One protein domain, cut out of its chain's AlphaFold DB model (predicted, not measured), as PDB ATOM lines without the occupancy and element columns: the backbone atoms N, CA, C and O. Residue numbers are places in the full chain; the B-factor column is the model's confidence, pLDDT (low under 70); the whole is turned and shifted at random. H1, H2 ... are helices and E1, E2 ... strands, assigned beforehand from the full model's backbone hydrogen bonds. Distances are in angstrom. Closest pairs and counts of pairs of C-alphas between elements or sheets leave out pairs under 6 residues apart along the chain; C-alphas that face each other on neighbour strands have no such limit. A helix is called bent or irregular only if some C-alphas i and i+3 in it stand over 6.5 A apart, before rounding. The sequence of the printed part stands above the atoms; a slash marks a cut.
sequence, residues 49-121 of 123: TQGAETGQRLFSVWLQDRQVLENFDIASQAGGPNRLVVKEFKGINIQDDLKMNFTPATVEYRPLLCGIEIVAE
ATOM      1  N   THR A  49     131.315 -97.801 182.474       95.75
ATOM      2  CA  THR A  49     131.512 -99.223 182.144       95.75
ATOM      3  C   THR A  49     132.580 -99.460 181.083       95.75
ATOM      4  O   THR A  49     132.857-100.607 180.736       95.75
ATOM      5  N   GLN A  50     133.187 -98.396 180.556       94.75
ATOM      6  CA  GLN A  50     134.155 -98.466 179.460       94.75
ATOM      7  C   GLN A  50     135.582 -98.124 179.901       94.75
ATOM      8  O   GLN A  50     136.466 -97.990 179.061       94.75
ATOM      9  N   GLY A  51     135.816 -98.017 181.211       90.56
ATOM     10  CA  GLY A  51     137.153 -97.866 181.778       90.56
ATOM     11  C   GLY A  51     137.739 -96.461 181.677       90.56
ATOM     12  O   GLY A  51     138.948 -96.325 181.837       90.56
ATOM     13  N   ALA A  52     136.925 -95.427 181.431       94.19
ATOM     14  CA  ALA A  52     137.412 -94.056 181.555       94.19
ATOM     15  C   ALA A  52     137.748 -93.744 183.024       94.19
ATOM     16  O   ALA A  52     136.977 -94.044 183.940       94.19
ATOM     17  N   GLU A  53     138.906 -93.139 183.250       94.12
ATOM     18  CA  GLU A  53     139.306 -92.629 184.554       94.12
ATOM     19  C   GLU A  53     138.603 -91.298 184.865       94.12
ATOM     20  O   GLU A  53     138.000 -90.651 184.002       94.12
ATOM     21  N   THR A  54     138.689 -90.870 186.126       95.31
ATOM     22  CA  THR A  54     138.197 -89.550 186.546       95.31
ATOM     23  C   THR A  54     138.841 -88.446 185.704       95.31
ATOM     24  O   THR A  54     140.054 -88.413 185.522       95.31
ATOM     25  N   GLY A  55     138.018 -87.537 185.193       95.56
ATOM     26  CA  GLY A  55     138.396 -86.414 184.341       95.56
ATOM     27  C   GLY A  55     138.444 -86.730 182.846       95.56
ATOM     28  O   GLY A  55     138.580 -85.803 182.054       95.56
ATOM     29  N   GLN A  56     138.315 -87.995 182.435       95.44
ATOM     30  CA  GLN A  56     138.419 -88.376 181.022       95.44
ATOM     31  C   GLN A  56     137.085 -88.249 180.275       95.44
ATOM     32  O   GLN A  56     137.006 -87.582 179.240       95.44
ATOM     33  N   ARG A  57     136.010 -88.853 180.803       97.19
ATOM     34  CA  ARG A  57     134.670 -88.766 180.203       97.19
ATOM     35  C   ARG A  57     133.869 -87.629 180.820       97.19
ATOM     36  O   ARG A  57     133.117 -87.829 181.769       97.19
ATOM     37  N   LEU A  58     134.013 -86.451 180.223       98.25
ATOM     38  CA  LEU A  58     133.249 -85.253 180.560       98.25
ATOM     39  C   LEU A  58     132.221 -84.960 179.468       98.25
ATOM     40  O   LEU A  58     132.558 -84.910 178.283       98.25
ATOM     41  N   PHE A  59     130.966 -84.750 179.855       98.75
ATOM     42  CA  PHE A  59     129.911 -84.357 178.920       98.75
ATOM     43  C   PHE A  59     128.806 -83.547 179.593       98.75
ATOM     44  O   PHE A  59     128.538 -83.690 180.782       98.75
ATOM     45  N   SER A  60     128.125 -82.710 178.822       98.75
ATOM     46  CA  SER A  60     126.954 -81.959 179.279       98.75
ATOM     47  C   SER A  60     125.665 -82.644 178.832       98.75
ATOM     48  O   SER A  60     125.625 -83.270 177.770       98.75
ATOM     49  N   VAL A  61     124.607 -82.516 179.634       98.62
ATOM     50  CA  VAL A  61     123.285 -83.098 179.359       98.62
ATOM     51  C   VAL A  61     122.245 -81.995 179.304       98.62
ATOM     52  O   VAL A  61     122.194 -81.134 180.184       98.62
ATOM     53  N   TRP A  62     121.397 -82.054 178.286       98.50
ATOM     54  CA  TRP A  62     120.304 -81.122 178.058       98.50
ATOM     55  C   TRP A  62     118.982 -81.876 178.011       98.50
ATOM     56  O   TRP A  62     118.889 -82.897 177.329       98.50
ATOM     57  N   LEU A  63     117.967 -81.356 178.699       97.94
ATOM     58  CA  LEU A  63     116.582 -81.829 178.650       97.94
ATOM     59  C   LEU A  63     115.693 -80.666 178.220       97.94
ATOM     60  O   LEU A  63     115.755 -79.605 178.841       97.94
ATOM     61  N   GLN A  64     114.876 -80.855 177.179       94.81
ATOM     62  CA  GLN A  64     114.009 -79.801 176.628       94.81
ATOM     63  C   GLN A  64     114.765 -78.483 176.377       94.81
ATOM     64  O   GLN A  64     114.357 -77.420 176.835       94.81
ATOM     65  N   ASP A  65     115.921 -78.575 175.712       95.31
ATOM     66  CA  ASP A  65     116.789 -77.433 175.381       95.31
ATOM     67  C   ASP A  65     117.325 -76.637 176.588       95.31
ATOM     68  O   ASP A  65     117.965 -75.598 176.423       95.31
ATOM     69  N   ARG A  66     117.171 -77.166 177.810       97.00
ATOM     70  CA  ARG A  66     117.790 -76.642 179.032       97.00
ATOM     71  C   ARG A  66     118.939 -77.537 179.476       97.00
ATOM     72  O   ARG A  66     118.758 -78.743 179.641       97.00
ATOM     73  N   GLN A  67     120.099 -76.944 179.743       98.12
ATOM     74  CA  GLN A  67     121.227 -77.671 180.314       98.12
ATOM     75  C   GLN A  67     120.891 -78.074 181.745       98.12
ATOM     76  O   GLN A  67     120.553 -77.232 182.575       98.12
ATOM     77  N   VAL A  68     120.961 -79.369 182.025       98.44
ATOM     78  CA  VAL A  68     120.672 -79.925 183.351       98.44
ATOM     79  C   VAL A  68     121.913 -80.499 184.030       98.44
ATOM     80  O   VAL A  68     121.930 -80.635 185.250       98.44
ATOM     81  N   LEU A  69     122.955 -80.812 183.255       98.50
ATOM     82  CA  LEU A  69     124.275 -81.190 183.750       98.50
ATOM     83  C   LEU A  69     125.354 -80.525 182.892       98.50
ATOM     84  O   LEU A  69     125.248 -80.481 181.665       98.50
ATOM     85  N   GLU A  70     126.408 -80.044 183.539       98.31
ATOM     86  CA  GLU A  70     127.573 -79.432 182.904       98.31
ATOM     87  C   GLU A  70     128.829 -80.225 183.261       98.31
ATOM     88  O   GLU A  70     129.022 -80.545 184.433       98.31
ATOM     89  N   ASN A  71     129.660 -80.541 182.255       97.88
ATOM     90  CA  ASN A  71     130.938 -81.252 182.419       97.88
ATOM     91  C   ASN A  71     130.835 -82.451 183.376       97.88
ATOM     92  O   ASN A  71     131.659 -82.645 184.267       97.88
ATOM     93  N   PHE A  72     129.770 -83.235 183.222       98.44
ATOM     94  CA  PHE A  72     129.454 -84.339 184.105       98.44
ATOM     95  C   PHE A  72     130.452 -85.478 183.911       98.44
ATOM     96  O   PHE A  72     130.625 -85.987 182.805       98.44
ATOM     97  N   ASP A  73     131.072 -85.864 185.023       98.06
ATOM     98  CA  ASP A  73     132.002 -86.980 185.135       98.06
ATOM     99  C   ASP A  73     131.350 -88.108 185.936       98.06
ATOM    100  O   ASP A  73     131.114 -87.978 187.144       98.06
ATOM    101  N   ILE A  74     131.071 -89.228 185.273       97.94
ATOM    102  CA  ILE A  74     130.461 -90.386 185.928       97.94
ATOM    103  C   ILE A  74     131.423 -90.991 186.957       97.94
ATOM    104  O   ILE A  74     131.002 -91.278 188.076       97.94
ATOM    105  N   ALA A  75     132.702 -91.168 186.611       96.25
ATOM    106  CA  ALA A  75     133.689 -91.821 187.469       96.25
ATOM    107  C   ALA A  75     133.975 -90.997 188.733       96.25
ATOM    108  O   ALA A  75     134.036 -91.564 189.828       96.25
ATOM    109  N   SER A  76     134.066 -89.669 188.603       97.06
ATOM    110  CA  SER A  76     134.195 -88.757 189.747       97.06
ATOM    111  C   SER A  76     132.987 -88.853 190.679       97.06
ATOM    112  O   SER A  76     133.131 -89.041 191.886       97.06
ATOM    113  N   GLN A  77     131.778 -88.780 190.116       97.25
ATOM    114  CA  GLN A  77     130.533 -88.748 190.888       97.25
ATOM    115  C   GLN A  77     130.222 -90.091 191.553       97.25
ATOM    116  O   GLN A  77     129.655 -90.123 192.644       97.25
ATOM    117  N   ALA A  78     130.597 -91.196 190.910       95.44
ATOM    118  CA  ALA A  78     130.403 -92.537 191.440       95.44
ATOM    119  C   ALA A  78     131.504 -92.956 192.431       95.44
ATOM    120  O   ALA A  78     131.336 -93.946 193.147       95.44
ATOM    121  N   GLY A  79     132.632 -92.235 192.475       92.62
ATOM    122  CA  GLY A  79     133.823 -92.624 193.230       92.62
ATOM    123  C   GLY A  79     134.491 -93.883 192.666       92.62
ATOM    124  O   GLY A  79     134.850 -94.776 193.437       92.62
ATOM    125  N   GLY A  80     134.577 -93.995 191.338       85.50
ATOM    126  CA  GLY A  80     135.204 -95.108 190.614       85.50
ATOM    127  C   GLY A  80     134.335 -95.714 189.496       85.50
ATOM    128  O   GLY A  80     133.135 -95.443 189.429       85.50
ATOM    129  N   PRO A  81     134.924 -96.543 188.613       87.88
ATOM    130  CA  PRO A  81     134.212 -97.180 187.504       87.88
ATOM    131  C   PRO A  81     133.217 -98.249 187.982       87.88
ATOM    132  O   PRO A  81     133.305 -98.745 189.105       87.88
ATOM    133  N   ASN A  82     132.282 -98.641 187.110       90.31
ATOM    134  CA  ASN A  82     131.265 -99.680 187.342       90.31
ATOM    135  C   ASN A  82     130.356 -99.444 188.562       90.31
ATOM    136  O   ASN A  82     129.844-100.386 189.167       90.31
ATOM    137  N   ARG A  83     130.134 -98.180 188.926       94.75
ATOM    138  CA  ARG A  83     129.257 -97.777 190.029       94.75
ATOM    139  C   ARG A  83     128.118 -96.910 189.506       94.75
ATOM    140  O   ARG A  83     128.321 -96.074 188.629       94.75
ATOM    141  N   LEU A  84     126.918 -97.136 190.041       96.00
ATOM    142  CA  LEU A  84     125.708 -96.437 189.619       96.00
ATOM    143  C   LEU A  84     125.690 -94.991 190.131       96.00
ATOM    144  O   LEU A  84     125.900 -94.742 191.317       96.00
ATOM    145  N   VAL A  85     125.323 -94.066 189.249       98.12
ATOM    146  CA  VAL A  85     124.927 -92.693 189.568       98.12
ATOM    147  C   VAL A  85     123.547 -92.445 188.978       98.12
ATOM    148  O   VAL A  85     123.308 -92.725 187.806       98.12
ATOM    149  N   VAL A  86     122.642 -91.889 189.782       98.44
ATOM    150  CA  VAL A  86     121.301 -91.491 189.338       98.44
ATOM    151  C   VAL A  86     121.179 -89.976 189.440       98.44
ATOM    152  O   VAL A  86     121.533 -89.390 190.466       98.44
ATOM    153  N   LYS A  87     120.692 -89.334 188.376       98.62
ATOM    154  CA  LYS A  87     120.365 -87.902 188.358       98.62
ATOM    155  C   LYS A  87     118.879 -87.733 188.073       98.62
ATOM    156  O   LYS A  87     118.390 -88.213 187.056       98.62
ATOM    157  N   GLU A  88     118.180 -87.081 188.994       98.56
ATOM    158  CA  GLU A  88     116.738 -86.847 188.938       98.56
ATOM    159  C   GLU A  88     116.447 -85.385 188.585       98.56
ATOM    160  O   GLU A  88     117.022 -84.470 189.176       98.56
ATOM    161  N   PHE A  89     115.521 -85.172 187.651       98.44
ATOM    162  CA  PHE A  89     115.052 -83.863 187.211       98.44
ATOM    163  C   PHE A  89     113.525 -83.848 187.223       98.44
ATOM    164  O   PHE A  89     112.900 -84.638 186.524       98.44
ATOM    165  N   LYS A  90     112.925 -82.958 188.014       97.75
ATOM    166  CA  LYS A  90     111.464 -82.824 188.143       97.75
ATOM    167  C   LYS A  90     110.919 -81.692 187.284       97.75
ATOM    168  O   LYS A  90     111.671 -80.787 186.909       97.75
ATOM    169  N   GLY A  91     109.614 -81.722 187.025       96.38
ATOM    170  CA  GLY A  91     108.903 -80.657 186.322       96.38
ATOM    171  C   GLY A  91     109.381 -80.454 184.884       96.38
ATOM    172  O   GLY A  91     109.399 -79.324 184.392       96.38
ATOM    173  N   ILE A  92     109.829 -81.519 184.214       96.69
ATOM    174  CA  ILE A  92     110.189 -81.459 182.796       96.69
ATOM    175  C   ILE A  92     108.898 -81.517 181.984       96.69
ATOM    176  O   ILE A  92     108.214 -82.536 181.978       96.69
ATOM    177  N   ASN A  93     108.557 -80.410 181.325       93.69
ATOM    178  CA  ASN A  93     107.352 -80.317 180.505       93.69
ATOM    179  C   ASN A  93     107.552 -81.043 179.171       93.69
ATOM    180  O   ASN A  93     108.391 -80.636 178.367       93.69
ATOM    181  N   ILE A  94     106.763 -82.091 178.942       92.12
ATOM    182  CA  ILE A  94     106.780 -82.916 177.731       92.12
ATOM    183  C   ILE A  94     105.376 -82.898 177.129       92.12
ATOM    184  O   ILE A  94     104.396 -83.154 177.833       92.12
ATOM    185  N   GLN A  95     105.285 -82.566 175.842       85.88
ATOM    186  CA  GLN A  95     104.039 -82.625 175.076       85.88
ATOM    187  C   GLN A  95     104.006 -83.896 174.230       85.88
ATOM    188  O   GLN A  95     103.252 -84.813 174.541       85.88
ATOM    189  N   ASP A  96     104.878 -83.954 173.225       82.94
ATOM    190  CA  ASP A  96     104.987 -85.081 172.303       82.94
ATOM    191  C   ASP A  96     106.252 -85.891 172.621       82.94
ATOM    192  O   ASP A  96     106.176 -87.026 173.088       82.94
ATOM    193  N   ASP A  97     107.415 -85.249 172.484       88.44
ATOM    194  CA  ASP A  97     108.718 -85.894 172.626       88.44
ATOM    195  C   ASP A  97     109.520 -85.363 173.815       88.44
ATOM    196  O   ASP A  97     109.593 -84.155 174.058       88.44
ATOM    197  N   LEU A  98     110.214 -86.273 174.507       92.31
ATOM    198  CA  LEU A  98     111.315 -85.913 175.396       92.31
ATOM    199  C   LEU A  98     112.582 -85.697 174.565       92.31
ATOM    200  O   LEU A  98     113.245 -86.652 174.153       92.31
ATOM    201  N   LYS A  99     112.967 -84.437 174.376       95.06
ATOM    202  CA  LYS A  99     114.226 -84.091 173.712       95.06
ATOM    203  C   LYS A  99     115.380 -84.130 174.708       95.06
ATOM    204  O   LYS A  99     115.416 -83.344 175.660       95.06
ATOM    205  N   MET A 100     116.356 -84.997 174.444       96.69
ATOM    206  CA  MET A 100     117.607 -85.064 175.198       96.69
ATOM    207  C   MET A 100     118.809 -84.906 174.279       96.69
ATOM    208  O   MET A 100     118.877 -85.550 173.235       96.69
ATOM    209  N   ASN A 101     119.788 -84.108 174.701       97.75
ATOM    210  CA  ASN A 101     121.068 -83.999 174.007       97.75
ATOM    211  C   ASN A 101     122.222 -84.237 174.973       97.75
ATOM    212  O   ASN A 101     122.205 -83.764 176.111       97.75
ATOM    213  N   PHE A 102     123.237 -84.940 174.483       98.31
ATOM    214  CA  PHE A 102     124.478 -85.189 175.200       98.31
ATOM    215  C   PHE A 102     125.630 -84.612 174.386       98.31
ATOM    216  O   PHE A 102     125.837 -85.001 173.236       98.31
ATOM    217  N   THR A 103     126.382 -83.692 174.979       98.25
ATOM    218  CA  THR A 103     127.496 -83.016 174.308       98.25
ATOM    219  C   THR A 103     128.795 -83.428 174.986       98.25
ATOM    220  O   THR A 103     129.037 -82.986 176.111       98.25
ATOM    221  N   PRO A 104     129.618 -84.288 174.364       98.12
ATOM    222  CA  PRO A 104     130.900 -84.650 174.946       98.12
ATOM    223  C   PRO A 104     131.895 -83.494 174.860       98.12
ATOM    224  O   PRO A 104     131.885 -82.728 173.897       98.12
ATOM    225  N   ALA A 105     132.780 -83.393 175.851       97.81
ATOM    226  CA  ALA A 105     133.880 -82.432 175.836       97.81
ATOM    227  C   ALA A 105     134.969 -82.811 174.814       97.81
ATOM    228  O   ALA A 105     135.674 -81.940 174.310       97.81
ATOM    229  N   THR A 106     135.107 -84.104 174.492       95.31
ATOM    230  CA  THR A 106     136.090 -84.632 173.533       95.31
ATOM    231  C   THR A 106     135.475 -85.715 172.640       95.31
ATOM    232  O   THR A 106     134.447 -86.305 172.966       95.31
ATOM    233  N   VAL A 107     136.098 -86.011 171.497       94.00
ATOM    234  CA  VAL A 107     135.617 -87.070 170.582       94.00
ATOM    235  C   VAL A 107     135.984 -88.486 171.039       94.00
ATOM    236  O   VAL A 107     135.345 -89.448 170.618       94.00
ATOM    237  N   GLU A 108     136.997 -88.613 171.896       95.44
ATOM    238  CA  GLU A 108     137.505 -89.892 172.403       95.44
ATOM    239  C   GLU A 108     136.534 -90.522 173.408       95.44
ATOM    240  O   GLU A 108     136.204 -91.706 173.314       95.44
ATOM    241  N   TYR A 109     135.986 -89.706 174.313       95.50
ATOM    242  CA  TYR A 109     135.099 -90.167 175.375       95.50
ATOM    243  C   TYR A 109     133.656 -89.725 175.126       95.50
ATOM    244  O   TYR A 109     133.188 -88.698 175.615       95.50
ATOM    245  N   ARG A 110     132.913 -90.542 174.370       96.50
ATOM    246  CA  ARG A 110     131.484 -90.295 174.099       96.50
ATOM    247  C   ARG A 110     130.618 -90.398 175.366       96.50
ATOM    248  O   ARG A 110     130.959 -91.162 176.262       96.50
ATOM    249  N   PRO A 111     129.481 -89.702 175.469       97.50
ATOM    250  CA  PRO A 111     128.610 -89.801 176.639       97.50
ATOM    251  C   PRO A 111     128.095 -91.232 176.839       97.50
ATOM    252  O   PRO A 111     127.850 -91.946 175.865       97.50
ATOM    253  N   LEU A 112     127.909 -91.642 178.094       97.00
ATOM    254  CA  LEU A 112     127.277 -92.916 178.444       97.00
ATOM    255  C   LEU A 112     125.941 -92.649 179.122       97.00
ATOM    256  O   LEU A 112     125.828 -91.711 179.901       97.00
ATOM    257  N   LEU A 113     124.947 -93.483 178.837       97.62
ATOM    258  CA  LEU A 113     123.651 -93.510 179.506       97.62
ATOM    259  C   LEU A 113     123.230 -94.974 179.609       97.62
ATOM    260  O   LEU A 113     123.179 -95.676 178.601       97.62
ATOM    261  N   CYS A 114     122.966 -95.444 180.822       97.25
ATOM    262  CA  CYS A 114     122.652 -96.847 181.089       97.25
ATOM    263  C   CYS A 114     121.146 -97.099 181.194       97.25
ATOM    264  O   CYS A 114     120.693 -98.216 180.962       97.25
ATOM    265  N   GLY A 115     120.369 -96.078 181.546       97.38
ATOM    266  CA  GLY A 115     118.926 -96.199 181.694       97.38
ATOM    267  C   GLY A 115     118.246 -94.847 181.816       97.38
ATOM    268  O   GLY A 115     118.871 -93.842 182.164       97.38
ATOM    269  N   ILE A 116     116.950 -94.842 181.524       97.94
ATOM    270  CA  ILE A 116     116.073 -93.680 181.628       97.94
ATOM    271  C   ILE A 116     114.786 -94.150 182.290       97.94
ATOM    272  O   ILE A 116     114.228 -95.176 181.902       97.94
ATOM    273  N   GLU A 117     114.302 -93.376 183.247       97.69
ATOM    274  CA  GLU A 117     112.955 -93.506 183.784       97.69
ATOM    275  C   GLU A 117     112.214 -92.180 183.609       97.69
ATOM    276  O   GLU A 117     112.790 -91.106 183.793       97.69
ATOM    277  N   ILE A 118     110.942 -92.273 183.229       96.12
ATOM    278  CA  ILE A 118     110.060 -91.142 182.947       96.12
ATOM    279  C   ILE A 118     108.768 -91.392 183.717       96.12
ATOM    280  O   ILE A 118     108.072 -92.373 183.458       96.12
ATOM    281  N   VAL A 119     108.457 -90.523 184.675       95.94
ATOM    282  CA  VAL A 119     107.282 -90.653 185.543       95.94
ATOM    283  C   VAL A 119     106.472 -89.371 185.449       95.94
ATOM    284  O   VAL A 119     106.994 -88.302 185.754       95.94
ATOM    285  N   ALA A 120     105.213 -89.451 185.018       93.88
ATOM    286  CA  ALA A 120     104.353 -88.268 184.986       93.88
ATOM    287  C   ALA A 120     104.028 -87.788 186.409       93.88
ATOM    288  O   ALA A 120     103.834 -88.591 187.323       93.88
ATOM    289  N   GLU A 121     103.979 -86.473 186.584       92.62
ATOM    290  CA  GLU A 121     103.703 -85.818 187.862       92.62
ATOM    291  C   GLU A 121     102.226 -85.402 187.957       92.62
ATOM    292  O   GLU A 121     101.617 -85.010 186.963       92.62
TER     293      GLU A 121
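This is residues 49 to 121 of the 123 residues of the protein "Malectin domain-containing protein" of Planctomycetes bacterium RBG_16_55_9 (UniProt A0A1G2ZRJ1). A small antiparallel sheet, E2, E1 and E4, forms one side of an elongated body, and two strands outside it, the long bent E3 and the last strand E5, run the same general way along the other side, shifted toward one end. The short helix H1 sits near the opposite end. The printed part has 73 residues, with elements in the order E1, E2, H1, E3, E4, E5, and is mostly strand. It is only just compact, close to loose, with a radius of gyration of the C-alphas of 13.1 A and spans of 37 by 23 by 16 A.

E1 is residues 58 to 63, 17.1 A long, with C-alpha 58 at (133.249, -85.253, 180.560). E2 is residues 66 to 73, 18.6 A, and H1 is residues 74 to 78. E3, residues 85 to 94, measures 23.8 A and bends by 76 degrees at residue 91. E4 is residues 100 to 104, 13.3 A. E5 is residues 115 to 120, 16.9 A, with C-alpha 120 at (104.353, -88.268, 184.986).

In the sheet E1 is the inner strand. E1 and E2 form a hairpin, at 159 degrees, with N 68 and O 61 2.8 A apart, within hydrogen-bond range. E1 and E4 are antiparallel at 163 degrees, with N 60 and O 103 at 2.9 A. E3 and E5 pair with no named strand, but are near each other. The closest C-alphas of E1 and E3 are those of Leu 63 and Ile 92, 7.6 A apart. E5 is apart from E1, E2 and E4. H1 is not on the sheet, but only just, with 4 pairs of C-alphas within 10 A; its O i to N i+4 pair is within hydrogen-bond range.

The two C-alphas farthest apart, Glu 53 and Gln 95, are 37.9 A apart. The printed part has no cut and no long link. Its mean pLDDT is 95.7, and no printed residue is under 70.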